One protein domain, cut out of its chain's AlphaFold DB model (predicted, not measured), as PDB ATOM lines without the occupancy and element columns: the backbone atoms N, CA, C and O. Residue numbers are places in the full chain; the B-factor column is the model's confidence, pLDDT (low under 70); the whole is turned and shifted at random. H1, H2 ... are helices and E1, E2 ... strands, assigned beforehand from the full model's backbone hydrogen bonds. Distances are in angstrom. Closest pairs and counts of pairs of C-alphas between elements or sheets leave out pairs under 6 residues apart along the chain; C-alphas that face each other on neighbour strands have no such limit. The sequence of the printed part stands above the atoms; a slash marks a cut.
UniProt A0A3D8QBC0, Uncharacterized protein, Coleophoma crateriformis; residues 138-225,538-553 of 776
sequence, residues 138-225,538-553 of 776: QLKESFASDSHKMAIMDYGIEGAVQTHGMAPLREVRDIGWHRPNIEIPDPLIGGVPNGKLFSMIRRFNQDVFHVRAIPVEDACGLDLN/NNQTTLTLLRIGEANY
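What this domain is: This is residues 138 to 225 and 538 to 553 of the 776 residues of an uncharacterized protein of Coleophoma crateriformis (UniProt A0A3D8QBC0). What is the main picture? One helix, H4, lies in the middle, with H3 packed on its residues 538 to 542 and the short H2 on its residues 543 to 548, while long loops run round this small core. H1 lies far out near the beginning of the printed part, the lone strand E1 lies far out after H3, and the long loop of residues 151 to 193 joins H2 to H3. What is it made of? The printed part has 104 residues in the order H1 H2 H3 E1 H4, and it is mostly helix, though under half of the residues are in named elements. How compact is it? It is only just compact, close to loose, with a radius of gyration of the C-alphas of 14.9 A and spans of 42 by 30 by 26 A.

Where its parts are: Where does the first helix lie? H1 is residues 138 to 143, with C-alpha 138 at (184.243, 177.715, 195.448). What follows it? H2 is residues 147 to 150, H3 is residues 194 to 207 with a length of 19.9 A, and E1 is residues 210 to 213 with a length of 10.4 A. C-alpha 194 stands at (206.168, 170.901, 180.414). Where is the last helix? H4 is residues 538 to 551, 19.9 A long, and ends with C-alpha 551 at (204.382, 170.688, 199.038).

How they stand to each other: What touches H4? H3 touches it, the closest C-alphas being those of Phe 204 and Asn 539, 5.6 A apart, at a steep tilt of 67 degrees, opposite ways. H2 touches it too, the closest C-alphas being those of Ser 147 and Thr 544, 5.2 A apart. What stays apart? H1 is apart from H2, H3, H4 and E1. E1 is apart from H3 and H4 and pairs with no named strand. How are the helix backbones? In H1, H3 and H4 every O i to N i+4 pair is within hydrogen-bond range; H2 is too short for such a pair, and its one O i to N i+3 pair is not within range.

The domain as a whole: How large is it? The two C-alphas farthest apart are those of Ile 182 and Glu 217, 44.4 A. Where is the cut? Residues 226 to 537 are not printed, and C-alphas 225 and 538 are 11.5 A apart across the cut. Which links are long? The link from H2 to H3 is long, with 43 residues, while H1 to H2 and H3 to E1 are tight links. Where is confidence low? The mean pLDDT of the printed part is 79.6, and residues 138 to 145, 164 to 170, 181 and 216 to 220 of this model are under 70.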
ATOM      1  N   GLN A 138     183.136 177.568 196.397       58.66
ATOM      2  CA  GLN A 138     184.243 177.715 195.448       58.66
ATOM      3  C   GLN A 138     184.561 179.175 195.071       58.66
ATOM      4  O   GLN A 138     185.718 179.567 194.931       58.66
ATOM      5  N   LEU A 139     183.541 180.023 194.907       58.81
ATOM      6  CA  LEU A 139     183.743 181.446 194.633       58.81
ATOM      7  C   LEU A 139     184.262 182.161 195.889       58.81
ATOM      8  O   LEU A 139     185.119 183.036 195.777       58.81
ATOM      9  N   LYS A 140     183.821 181.735 197.080       61.94
ATOM     10  CA  LYS A 140     184.318 182.248 198.363       61.94
ATOM     11  C   LYS A 140     185.786 181.885 198.604       61.94
ATOM     12  O   LYS A 140     186.556 182.745 199.025       61.94
ATOM     13  N   GLU A 141     186.193 180.666 198.261       61.47
ATOM     14  CA  GLU A 141     187.596 180.230 198.286       61.47
ATOM     15  C   GLU A 141     188.460 181.005 197.282       61.47
ATOM     16  O   GLU A 141     189.562 181.431 197.627       61.47
ATOM     17  N   SER A 142     187.933 181.313 196.089       60.19
ATOM     18  CA  SER A 142     188.631 182.159 195.105       60.19
ATOM     19  C   SER A 142     188.934 183.580 195.612       60.19
ATOM     20  O   SER A 142     189.839 184.240 195.102       60.19
ATOM     21  N   PHE A 143     188.185 184.077 196.608       58.31
ATOM     22  CA  PHE A 143     188.412 185.393 197.219       58.31
ATOM     23  C   PHE A 143     189.511 185.384 198.291       58.31
ATOM     24  O   PHE A 143     190.040 186.448 198.625       58.31
ATOM     25  N   ALA A 144     189.842 184.208 198.828       61.19
ATOM     26  CA  ALA A 144     190.837 183.995 199.876       61.19
ATOM     27  C   ALA A 144     192.014 183.142 199.367       61.19
ATOM     28  O   ALA A 144     192.581 182.353 200.129       61.19
ATOM     29  N   SER A 145     192.347 183.279 198.077       66.38
ATOM     30  CA  SER A 145     193.392 182.498 197.422       66.38
ATOM     31  C   SER A 145     194.750 182.757 198.075       66.38
ATOM     32  O   SER A 145     195.360 183.813 197.936       66.38
ATOM     33  N   ASP A 146     195.211 181.758 198.824       80.31
ATOM     34  CA  ASP A 146     196.549 181.701 199.393       80.31
ATOM     35  C   ASP A 146     197.315 180.610 198.653       80.31
ATOM     36  O   ASP A 146     196.961 179.434 198.724       80.31
ATOM     37  N   SER A 147     198.377 181.004 197.960       80.38
ATOM     38  CA  SER A 147     199.261 180.094 197.223       80.38
ATOM     39  C   SER A 147     199.765 178.893 198.043       80.38
ATOM     40  O   SER A 147     199.881 177.805 197.488       80.38
ATOM     41  N   HIS A 148     200.004 179.035 199.357       83.06
ATOM     42  CA  HIS A 148     200.416 177.913 200.219       83.06
ATOM     43  C   HIS A 148     199.274 176.935 200.481       83.06
ATOM     44  O   HIS A 148     199.494 175.729 200.546       83.06
ATOM     45  N   LYS A 149     198.044 177.441 200.629       83.19
ATOM     46  CA  LYS A 149     196.857 176.587 200.771       83.19
ATOM     47  C   LYS A 149     196.550 175.883 199.457       83.19
ATOM     48  O   LYS A 149     196.276 174.690 199.463       83.19
ATOM     49  N   MET A 150     196.663 176.610 198.349       81.06
ATOM     50  CA  MET A 150     196.444 176.072 197.012       81.06
ATOM     51  C   MET A 150     197.442 174.969 196.662       81.06
ATOM     52  O   MET A 150     197.061 173.973 196.071       81.06
ATOM     53  N   ALA A 151     198.700 175.090 197.086       82.19
ATOM     54  CA  ALA A 151     199.715 174.074 196.816       82.19
ATOM     55  C   ALA A 151     199.417 172.687 197.422       82.19
ATOM     56  O   ALA A 151     199.967 171.696 196.953       82.19
ATOM     57  N   ILE A 152     198.572 172.622 198.459       81.31
ATOM     58  CA  ILE A 152     198.220 171.389 199.185       81.31
ATOM     59  C   ILE A 152     196.863 170.829 198.722       81.31
ATOM     60  O   ILE A 152     196.556 169.665 198.965       81.31
ATOM     61  N   MET A 153     196.023 171.653 198.090       76.81
ATOM     62  CA  MET A 153     194.692 171.239 197.656       76.81
ATOM     63  C   MET A 153     194.768 170.259 196.484       76.81
ATOM     64  O   MET A 153     195.559 170.434 195.558       76.81
ATOM     65  N   ASP A 154     193.896 169.253 196.516       73.06
ATOM     66  CA  ASP A 154     193.682 168.353 195.389       73.06
ATOM     67  C   ASP A 154     192.637 168.952 194.438       73.06
ATOM     68  O   ASP A 154     191.518 169.292 194.834       73.06
ATOM     69  N   TYR A 155     193.027 169.104 193.174       71.62
ATOM     70  CA  TYR A 155     192.214 169.693 192.111       71.62
ATOM     71  C   TYR A 155     191.662 168.648 191.129       71.62
ATOM     72  O   TYR A 155     191.056 169.023 190.124       71.62
ATOM     73  N   GLY A 156     191.882 167.350 191.376       70.50
ATOM     74  CA  GLY A 156     191.411 166.244 190.533       70.50
ATOM     75  C   GLY A 156     192.102 166.128 189.168       70.50
ATOM     76  O   GLY A 156     191.744 165.265 188.368       70.50
ATOM     77  N   ILE A 157     193.081 166.994 188.882       74.75
ATOM     78  CA  ILE A 157     193.969 166.919 187.721       74.75
ATOM     79  C   ILE A 157     195.385 166.803 188.282       74.75
ATOM     80  O   ILE A 157     195.960 167.796 188.727       74.75
ATOM     81  N   GLU A 158     195.925 165.590 188.284       80.12
ATOM     82  CA  GLU A 158     197.243 165.301 188.846       80.12
ATOM     83  C   GLU A 158     198.295 165.142 187.745       80.12
ATOM     84  O   GLU A 158     198.050 164.522 186.709       80.12
ATOM     85  N   GLY A 159     199.475 165.717 187.975       82.94
ATOM     86  CA  GLY A 159     200.683 165.462 187.189       82.94
ATOM     87  C   GLY A 159     201.651 164.514 187.902       82.94
ATOM     88  O   GLY A 159     201.412 164.050 189.023       82.94
ATOM     89  N   ALA A 160     202.803 164.262 187.280       84.62
ATOM     90  CA  ALA A 160     203.848 163.409 187.855       84.62
ATOM     91  C   ALA A 160     204.397 163.911 189.204       84.62
ATOM     92  O   ALA A 160     204.911 163.121 189.988       84.62
ATOM     93  N   VAL A 161     204.277 165.206 189.506       84.00
ATOM     94  CA  VAL A 161     204.658 165.811 190.794       84.00
ATOM     95  C   VAL A 161     203.673 165.459 191.916       84.00
ATOM     96  O   VAL A 161     204.087 165.279 193.056       84.00
ATOM     97  N   GLN A 162     202.382 165.342 191.598       82.25
ATOM     98  CA  GLN A 162     201.297 165.175 192.577       82.25
ATOM     99  C   GLN A 162     200.990 163.701 192.863       82.25
ATOM    100  O   GLN A 162     200.540 163.352 193.948       82.25
ATOM    101  N   THR A 163     201.294 162.811 191.917       77.38
ATOM    102  CA  THR A 163     201.111 161.371 192.114       77.38
ATOM    103  C   THR A 163     202.130 160.830 193.120       77.38
ATOM    104  O   THR A 163     203.346 160.943 192.936       77.38
ATOM    105  N   HIS A 164     201.667 160.221 194.211       61.22
ATOM    106  CA  HIS A 164     202.533 159.523 195.161       61.22
ATOM    107  C   HIS A 164     202.730 158.065 194.708       61.22
ATOM    108  O   HIS A 164     201.811 157.253 194.770       61.22
ATOM    109  N   GLY A 165     203.935 157.713 194.241       54.91
ATOM    110  CA  GLY A 165     204.335 156.305 194.099       54.91
ATOM    111  C   GLY A 165     204.480 155.600 195.462       54.91
ATOM    112  O   GLY A 165     204.241 156.200 196.505       54.91
ATOM    113  N   MET A 166     204.951 154.343 195.485       45.06
ATOM    114  CA  MET A 166     205.233 153.558 196.714       45.06
ATOM    115  C   MET A 166     206.414 154.089 197.570       45.06
ATOM    116  O   MET A 166     207.073 153.319 198.266       45.06
ATOM    117  N   ALA A 167     206.742 155.380 197.502       50.50
ATOM    118  CA  ALA A 167     207.850 155.975 198.245       50.50
ATOM    119  C   ALA A 167     207.382 156.502 199.619       50.50
ATOM    120  O   ALA A 167     206.249 156.978 199.739       50.50
ATOM    121  N   PRO A 168     208.222 156.433 200.667       53.44
ATOM    122  CA  PRO A 168     207.883 156.963 201.985       53.44
ATOM    123  C   PRO A 168     207.643 158.482 201.938       53.44
ATOM    124  O   PRO A 168     208.418 159.230 201.350       53.44
ATOM    125  N   LEU A 169     206.581 158.932 202.617       56.03
ATOM    126  CA  LEU A 169     205.990 160.288 202.609       56.03
ATOM    127  C   LEU A 169     206.890 161.450 203.111       56.03
ATOM    128  O   LEU A 169     206.365 162.499 203.478       56.03
ATOM    129  N   ARG A 170     208.214 161.281 203.219       61.69
ATOM    130  CA  ARG A 170     209.125 162.276 203.831       61.69
ATOM    131  C   ARG A 170     210.496 162.426 203.168       61.69
ATOM    132  O   ARG A 170     211.314 163.192 203.667       61.69
ATOM    133  N   GLU A 171     210.772 161.712 202.081       72.06
ATOM    134  CA  GLU A 171     212.020 161.889 201.332       72.06
ATOM    135  C   GLU A 171     211.758 162.652 200.036       72.06
ATOM    136  O   GLU A 171     210.768 162.402 199.348       72.06
ATOM    137  N   VAL A 172     212.647 163.601 199.722       81.44
ATOM    138  CA  VAL A 172     212.549 164.413 198.505       81.44
ATOM    139  C   VAL A 172     212.707 163.500 197.292       81.44
ATOM    140  O   VAL A 172     213.737 162.845 197.133       81.44
ATOM    141  N   ARG A 173     211.693 163.464 196.430       82.62
ATOM    142  CA  ARG A 173     211.676 162.635 195.229       82.62
ATOM    143  C   ARG A 173     212.283 163.380 194.046       82.62
ATOM    144  O   ARG A 173     211.875 164.490 193.721       82.62
ATOM    145  N   ASP A 174     213.207 162.714 193.365       82.94
ATOM    146  CA  ASP A 174     213.735 163.142 192.072       82.94
ATOM    147  C   ASP A 174     212.900 162.536 190.928       82.94
ATOM    148  O   ASP A 174     212.773 161.314 190.818       82.94
ATOM    149  N   ILE A 175     212.326 163.397 190.082       80.69
ATOM    150  CA  ILE A 175     211.478 163.031 188.934       80.69
ATOM    151  C   ILE A 175     212.065 163.442 187.575       80.69
ATOM    152  O   ILE A 175     211.337 163.500 186.587       80.69
ATOM    153  N   GLY A 176     213.364 163.726 187.500       75.44
ATOM    154  CA  GLY A 176     213.996 164.124 186.236       75.44
ATOM    155  C   GLY A 176     215.128 165.131 186.374       75.44
ATOM    156  O   GLY A 176     215.503 165.767 185.392       75.44
ATOM    157  N   TRP A 177     215.676 165.297 187.573       80.38
ATOM    158  CA  TRP A 177     216.767 166.215 187.843       80.38
ATOM    159  C   TRP A 177     218.007 165.795 187.029       80.38
ATOM    160  O   TRP A 177     218.465 164.655 187.105       80.38
ATOM    161  N   HIS A 178     218.508 166.696 186.176       76.12
ATOM    162  CA  HIS A 178     219.612 166.458 185.222       76.12
ATOM    163  C   HIS A 178     219.410 165.316 184.209       76.12
ATOM    164  O   HIS A 178     220.386 164.832 183.628       76.12
ATOM    165  N   ARG A 179     218.168 164.883 183.976       76.44
ATOM    166  CA  ARG A 179     217.848 163.885 182.946       76.44
ATOM    167  C   ARG A 179     217.497 164.561 181.620       76.44
ATOM    168  O   ARG A 179     217.050 165.708 181.625       76.44
ATOM    169  N   PRO A 180     217.700 163.888 180.475       71.38
ATOM    170  CA  PRO A 180     217.266 164.426 179.191       71.38
ATOM    171  C   PRO A 180     215.740 164.591 179.162       71.38
ATOM    172  O   PRO A 180     215.014 163.784 179.736       71.38
ATOM    173  N   ASN A 181     215.247 165.598 178.434       69.31
ATOM    174  CA  ASN A 181     213.820 165.961 178.384       69.31
ATOM    175  C   ASN A 181     212.871 164.802 178.075       69.31
ATOM    176  O   ASN A 181     211.756 164.773 178.580       69.31
ATOM    177  N   ILE A 182     213.317 163.848 177.255       72.06
ATOM    178  CA  ILE A 182     212.529 162.677 176.846       72.06
ATOM    179  C   ILE A 182     212.195 161.778 178.051       72.06
ATOM    180  O   ILE A 182     211.197 161.063 178.036       72.06
ATOM    181  N   GLU A 183     213.021 161.809 179.098       76.25
ATOM    182  CA  GLU A 183     212.839 161.019 180.317       76.25
ATOM    183  C   GLU A 183     212.018 161.746 181.392       76.25
ATOM    184  O   GLU A 183     211.648 161.126 182.391       76.25
ATOM    185  N   ILE A 184     211.733 163.040 181.208       82.94
ATOM    186  CA  ILE A 184     210.927 163.829 182.142       82.94
ATOM    187  C   ILE A 184     209.443 163.578 181.828       82.94
ATOM    188  O   ILE A 184     209.011 163.834 180.704       82.94
ATOM    189  N   PRO A 185     208.634 163.104 182.794       84.25
ATOM    190  CA  PRO A 185     207.208 162.884 182.569       84.25
ATOM    191  C   PRO A 185     206.480 164.173 182.159       84.25
ATOM    192  O   PRO A 185     206.617 165.193 182.834       84.25
ATOM    193  N   ASP A 186     205.673 164.124 181.097       83.56
ATOM    194  CA  ASP A 186     204.826 165.234 180.637       83.56
ATOM    195  C   ASP A 186     203.341 164.838 180.760       83.56
ATOM    196  O   ASP A 186     202.939 163.837 180.157       83.56
ATOM    197  N   PRO A 187     202.511 165.553 181.546       87.94
ATOM    198  CA  PRO A 187     202.808 166.777 182.296       87.94
ATOM    199  C   PRO A 187     203.365 166.544 183.718       87.94
ATOM    200  O   PRO A 187     202.908 165.670 184.463       87.94
ATOM    201  N   LEU A 188     204.299 167.401 184.144       87.62
ATOM    202  CA  LEU A 188     204.818 167.445 185.519       87.62
ATOM    203  C   LEU A 188     203.739 167.878 186.519       87.62
ATOM    204  O   LEU A 188     203.580 167.252 187.566       87.62
ATOM    205  N   ILE A 189     202.974 168.918 186.182       87.25
ATOM    206  CA  ILE A 189     201.835 169.412 186.966       87.25
ATOM    207  C   ILE A 189     200.563 169.237 186.144       87.25
ATOM    208  O   ILE A 189     200.521 169.590 184.966       87.25
ATOM    209  N   GLY A 190     199.504 168.729 186.773       84.50
ATOM    210  CA  GLY A 190     198.238 168.477 186.100       84.50
ATOM    211  C   GLY A 190     197.697 169.712 185.370       84.50
ATOM    212  O   GLY A 190     197.482 170.771 185.961       84.50
ATOM    213  N   GLY A 191     197.455 169.577 184.065       83.44
ATOM    214  CA  GLY A 191     196.845 170.624 183.241       83.44
ATOM    215  C   GLY A 191     197.794 171.702 182.701       83.44
ATOM    216  O   GLY A 191     197.307 172.645 182.072       83.44
ATOM    217  N   VAL A 192     199.113 171.575 182.895       88.81
ATOM    218  CA  VAL A 192     200.127 172.455 182.283       88.81
ATOM    219  C   VAL A 192     201.184 171.603 181.567       88.81
ATOM    220  O   VAL A 192     201.818 170.783 182.226       88.81
ATOM    221  N   PRO A 193     201.396 171.775 180.247       89.69
ATOM    222  CA  PRO A 193     202.442 171.047 179.531       89.69
ATOM    223  C   PRO A 193     203.834 171.522 179.966       89.69
ATOM    224  O   PRO A 193     204.016 172.693 180.322       89.69
ATOM    225  N   ASN A 194     204.821 170.629 179.907       89.06
ATOM    226  CA  ASN A 194     206.168 170.901 180.414       89.06
ATOM    227  C   ASN A 194     206.857 172.088 179.729       89.06
ATOM    228  O   ASN A 194     207.477 172.895 180.419       89.06
ATOM    229  N   GLY A 195     206.719 172.249 178.409       86.19
ATOM    230  CA  GLY A 195     207.313 173.385 177.686       86.19
ATOM    231  C   GLY A 195     206.801 174.732 178.208       86.19
ATOM    232  O   GLY A 195     207.583 175.592 178.628       86.19
ATOM    233  N   LYS A 196     205.476 174.872 178.336       88.81
ATOM    234  CA  LYS A 196     204.851 176.038 178.969       88.81
ATOM    235  C   LYS A 196     205.314 176.231 180.417       88.81
ATOM    236  O   LYS A 196     205.635 177.358 180.784       88.81
ATOM    237  N   LEU A 197     205.379 175.175 181.231       90.38
ATOM    238  CA  LEU A 197     205.846 175.264 182.621       90.38
ATOM    239  C   LEU A 197     207.285 175.798 182.705       90.38
ATOM    240  O   LEU A 197     207.549 176.727 183.469       90.38
ATOM    241  N   PHE A 198     208.200 175.263 181.898       89.69
ATOM    242  CA  PHE A 198     209.597 175.690 181.896       89.69
ATOM    243  C   PHE A 198     209.771 177.120 181.380       89.69
ATOM    244  O   PHE A 198     210.530 177.877 181.983       89.69
ATOM    245  N   SER A 199     209.011 177.544 180.364       88.88
ATOM    246  CA  SER A 199     209.015 178.951 179.928       88.88
ATOM    247  C   SER A 199     208.541 179.903 181.038       88.88
ATOM    248  O   SER A 199     209.133 180.960 181.256       88.88
ATOM    249  N   MET A 200     207.523 179.510 181.814       90.69
ATOM    250  CA  MET A 200     207.045 180.286 182.962       90.69
ATOM    251  C   MET A 200     208.098 180.377 184.073       90.69
ATOM    252  O   MET A 200     208.259 181.446 184.662       90.69
ATOM    253  N   ILE A 201     208.830 179.291 184.343       90.25
ATOM    254  CA  ILE A 201     209.931 179.265 185.320       90.25
ATOM    255  C   ILE A 201     211.103 180.130 184.849       90.25
ATOM    256  O   ILE A 201     211.643 180.893 185.645       90.25
ATOM    257  N   ARG A 202     211.474 180.078 183.565       88.00
ATOM    258  CA  ARG A 202     212.563 180.894 183.009       88.00
ATOM    259  C   ARG A 202     212.266 182.390 183.129       88.00
ATOM    260  O   ARG A 202     213.097 183.133 183.642       88.00
ATOM    261  N   ARG A 203     211.047 182.815 182.784       86.44
ATOM    262  CA  ARG A 203     210.593 184.211 182.954       86.44
ATOM    263  C   ARG A 203     210.536 184.632 184.416       86.44
ATOM    264  O   ARG A 203     211.025 185.697 184.771       86.44
ATOM    265  N   PHE A 204     210.028 183.760 185.283       89.94
ATOM    266  CA  PHE A 204     210.047 183.991 186.725       89.94
ATOM    267  C   PHE A 204     211.479 184.180 187.254       89.94
ATOM    268  O   PHE A 204     211.755 185.105 188.021       89.94
ATOM    269  N   ASN A 205     212.417 183.355 186.785       86.50
ATOM    270  CA  ASN A 205     213.841 183.474 187.084       86.50
ATOM    271  C   ASN A 205     214.475 184.726 186.456       86.50
ATOM    272  O   ASN A 205     215.545 185.137 186.893       86.50
ATOM    273  N   GLN A 206     213.862 185.382 185.485       81.62
ATOM    274  CA  GLN A 206     214.348 186.666 184.990       81.62
ATOM    275  C   GLN A 206     213.828 187.827 185.852       81.62
ATOM    276  O   GLN A 206     214.587 188.729 186.209       81.62
ATOM    277  N   ASP A 207     212.565 187.750 186.272       81.12
ATOM    278  CA  ASP A 207     211.866 188.836 186.960       81.12
ATOM    279  C   ASP A 207     212.123 188.892 188.477       81.12
ATOM    280  O   ASP A 207     212.237 189.974 189.055       81.12
ATOM    281  N   VAL A 208     212.213 187.739 189.153       85.88
ATOM    282  CA  VAL A 208     212.133 187.649 190.625       85.88
ATOM    283  C   VAL A 208     213.506 187.410 191.239       85.88
ATOM    284  O   VAL A 208     213.851 186.302 191.653       85.88
ATOM    285  N   PHE A 209     214.373 188.416 191.238       84.06
ATOM    286  CA  PHE A 209     215.763 188.270 191.702       84.06
ATOM    287  C   PHE A 209     215.985 188.669 193.163       84.06
ATOM    288  O   PHE A 209     217.010 188.300 193.734       84.06
ATOM    289  N   HIS A 210     215.069 189.414 193.781       86.62
ATOM    290  CA  HIS A 210     215.189 189.841 195.172       86.62
ATOM    291  C   HIS A 210     213.821 189.827 195.844       86.62
ATOM    292  O   HIS A 210     212.910 190.531 195.423       86.62
ATOM    293  N   VAL A 211     213.699 189.047 196.914       90.19
ATOM    294  CA  VAL A 211     212.482 188.975 197.715       90.19
ATOM    295  C   VAL A 211     212.737 189.302 199.176       90.19
ATOM    296  O   VAL A 211     213.807 189.016 199.722       90.19
ATOM    297  N   ARG A 212     211.732 189.882 199.831       90.56
ATOM    298  CA  ARG A 212     211.736 190.166 201.269       90.56
ATOM    299  C   ARG A 212     210.550 189.496 201.941       90.56
ATOM    300  O   ARG A 212     209.464 189.461 201.381       90.56
ATOM    301  N   ALA A 213     210.765 188.939 203.125       88.75
ATOM    302  CA  ALA A 213     209.720 188.281 203.883       88.75
ATOM    303  C   ALA A 213     208.752 189.308 204.493       88.75
ATOM    304  O   ALA A 213     209.195 190.299 205.083       88.75
ATOM    305  N   ILE A 214     207.448 189.041 204.396       85.75
ATOM    306  CA  ILE A 214     206.378 189.863 204.982       85.75
ATOM    307  C   ILE A 214     205.711 189.088 206.131       85.75
ATOM    308  O   ILE A 214     205.463 187.883 205.986       85.75
ATOM    309  N   PRO A 215     205.388 189.733 207.270       79.56
ATOM    310  CA  PRO A 215     204.541 189.136 208.297       79.56
ATOM    311  C   PRO A 215     203.183 188.687 207.736       79.56
ATOM    312  O   PRO A 215     202.598 189.332 206.872       79.56
ATOM    313  N   VAL A 216     202.643 187.581 208.254       69.38
ATOM    314  CA  VAL A 216     201.365 187.021 207.771       69.38
ATOM    315  C   VAL A 216     200.191 187.993 207.968       69.38
ATOM    316  O   VAL A 216     199.240 187.944 207.195       69.38
ATOM    317  N   GLU A 217     200.276 188.875 208.968       67.25
ATOM    318  CA  GLU A 217     199.257 189.880 209.303       67.25
ATOM    319  C   GLU A 217     199.133 190.977 208.234       67.25
ATOM    320  O   GLU A 217     198.020 191.377 207.904       67.25
ATOM    321  N   ASP A 218     200.256 191.392 207.639       68.62
ATOM    322  CA  ASP A 218     200.307 192.447 206.617       68.62
ATOM    323  C   ASP A 218     200.106 191.894 205.195       68.62
ATOM    324  O   ASP A 218     199.798 192.618 204.247       68.62
ATOM    325  N   ALA A 219     200.286 190.584 205.022       65.25
ATOM    326  CA  ALA A 219     200.184 189.931 203.731       65.25
ATOM    327  C   ALA A 219     198.713 189.756 203.304       65.25
ATOM    328  O   ALA A 219     198.060 188.756 203.622       65.25
ATOM    329  N   CYS A 220     198.206 190.715 202.531       61.97
ATOM    330  CA  CYS A 220     196.885 190.653 201.913       61.97
ATOM    331  C   CYS A 220     196.918 189.965 200.535       61.97
ATOM    332  O   CYS A 220     197.641 190.377 199.630       61.97
ATOM    333  N   GLY A 221     196.071 188.946 200.350       72.50
ATOM    334  CA  GLY A 221     195.874 188.274 199.061       72.50
ATOM    335  C   GLY A 221     196.978 187.280 198.683       72.50
ATOM    336  O   GLY A 221     197.530 186.589 199.539       72.50
ATOM    337  N   LEU A 222     197.242 187.174 197.378       81.56
ATOM    338  CA  LEU A 222     198.296 186.324 196.825       81.56
ATOM    339  C   LEU A 222     199.678 186.900 197.142       81.56
ATOM    340  O   LEU A 222     199.879 188.113 197.136       81.56
ATOM    341  N   ASP A 223     200.616 185.994 197.393       84.50
ATOM    342  CA  ASP A 223     202.003 186.305 197.724       84.50
ATOM    343  C   ASP A 223     202.765 186.952 196.550       84.50
ATOM    344  O   ASP A 223     202.289 186.901 195.421       84.50
ATOM    345  N   LEU A 224     203.961 187.504 196.779       87.50
ATOM    346  CA  LEU A 224     204.843 188.086 195.751       87.50
ATOM    347  C   LEU A 224     204.267 189.335 195.065       87.50
ATOM    348  O   LEU A 224     204.274 189.455 193.842       87.50
ATOM    349  N   ASN A 225     203.746 190.267 195.861       86.25
ATOM    350  CA  ASN A 225     203.413 191.602 195.365       86.25
ATOM    351  C   ASN A 225     204.694 192.436 195.190       86.25
ATOM    352  O   ASN A 225     205.649 192.284 195.954       86.25
ATOM    353  N   ASN A 538     201.531 186.531 186.307       92.06
ATOM    354  CA  ASN A 538     202.290 185.388 185.790       92.06
ATOM    355  C   ASN A 538     203.326 184.895 186.813       92.06
ATOM    356  O   ASN A 538     203.410 183.695 187.061       92.06
ATOM    357  N   ASN A 539     204.012 185.815 187.498       91.75
ATOM    358  CA  ASN A 539     204.994 185.469 188.529       91.75
ATOM    359  C   ASN A 539     204.351 184.807 189.756       91.75
ATOM    360  O   ASN A 539     204.860 183.808 190.266       91.75
ATOM    361  N   GLN A 540     203.179 185.289 190.184       93.00
ATOM    362  CA  GLN A 540     202.400 184.672 191.267       93.00
ATOM    363  C   GLN A 540     201.897 183.267 190.896       93.00
ATOM    364  O   GLN A 540     201.865 182.360 191.735       93.00
ATOM    365  N   THR A 541     201.531 183.071 189.627       93.06
ATOM    366  CA  THR A 541     201.121 181.766 189.094       93.06
ATOM    367  C   THR A 541     202.285 180.783 189.144       93.06
ATOM    368  O   THR A 541     202.142 179.702 189.714       93.06
ATOM    369  N   THR A 542     203.456 181.174 188.633       93.38
ATOM    370  CA  THR A 542     204.661 180.332 188.642       93.38
ATOM    371  C   THR A 542     205.102 179.974 190.058       93.38
ATOM    372  O   THR A 542     205.385 178.808 190.327       93.38
ATOM    373  N   LEU A 543     205.087 180.929 190.995       93.38
ATOM    374  CA  LEU A 543     205.402 180.657 192.400       93.38
ATOM    375  C   LEU A 543     204.465 179.598 192.997       93.38
ATOM    376  O   LEU A 543     204.909 178.709 193.718       93.38
ATOM    377  N   THR A 544     203.173 179.663 192.672       92.06
ATOM    378  CA  THR A 544     202.187 178.677 193.141       92.06
ATOM    379  C   THR A 544     202.451 177.291 192.547       92.06
ATOM    380  O   THR A 544     202.369 176.298 193.265       92.06
ATOM    381  N   LEU A 545     202.837 177.209 191.270       92.25
ATOM    382  CA  LEU A 545     203.226 175.950 190.624       92.25
ATOM    383  C   LEU A 545     204.474 175.342 191.274       92.25
ATOM    384  O   LEU A 545     204.476 174.166 191.626       92.25
ATOM    385  N   LEU A 546     205.505 176.151 191.522       92.62
ATOM    386  CA  LEU A 546     206.710 175.709 192.225       92.62
ATOM    387  C   LEU A 546     206.398 175.239 193.661       92.62
ATOM    388  O   LEU A 546     206.978 174.260 194.135       92.62
ATOM    389  N   ARG A 547     205.438 175.886 194.340       91.31
ATOM    390  CA  ARG A 547     204.947 175.474 195.666       91.31
ATOM    391  C   ARG A 547     204.236 174.127 195.649       91.31
ATOM    392  O   ARG A 547     204.405 173.382 196.605       91.31
ATOM    393  N   ILE A 548     203.495 173.789 194.591       90.12
ATOM    394  CA  ILE A 548     202.891 172.451 194.438       90.12
ATOM    395  C   ILE A 548     203.986 171.375 194.439       90.12
ATOM    396  O   ILE A 548     203.826 170.344 195.090       90.12
ATOM    397  N   GLY A 549     205.112 171.623 193.764       88.50
ATOM    398  CA  GLY A 549     206.267 170.720 193.792       88.50
ATOM    399  C   GLY A 549     206.830 170.513 195.193       88.50
ATOM    400  O   GLY A 549     206.942 169.381 195.666       88.50
ATOM    401  N   GLU A 550     207.125 171.608 195.891       88.44
ATOM    402  CA  GLU A 550     207.702 171.540 197.239       88.44
ATOM    403  C   GLU A 550     206.718 170.937 198.262       88.44
ATOM    404  O   GLU A 550     207.120 170.132 199.099       88.44
ATOM    405  N   ALA A 551     205.419 171.239 198.159       87.88
ATOM    406  CA  ALA A 551     204.382 170.688 199.038       87.88
ATOM    407  C   ALA A 551     204.218 169.164 198.898       87.88
ATOM    408  O   ALA A 551     203.880 168.498 199.876       87.88
ATOM    409  N   ASN A 552     204.495 168.612 197.712       87.00
ATOM    410  CA  ASN A 552     204.456 167.173 197.430       87.00
ATOM    411  C   ASN A 552     205.823 166.481 197.597       87.00
ATOM    412  O   ASN A 552     206.013 165.367 197.100       87.00
ATOM    413  N   TYR A 553     206.795 167.130 198.255       86.56
ATOM    414  CA  TYR A 553     208.177 166.645 198.411       86.56
ATOM    415  C   TYR A 553     208.849 166.271 197.079       86.56
ATOM    416  O   TYR A 553     209.755 165.443 197.033       86.56
TER     417      TYR A 553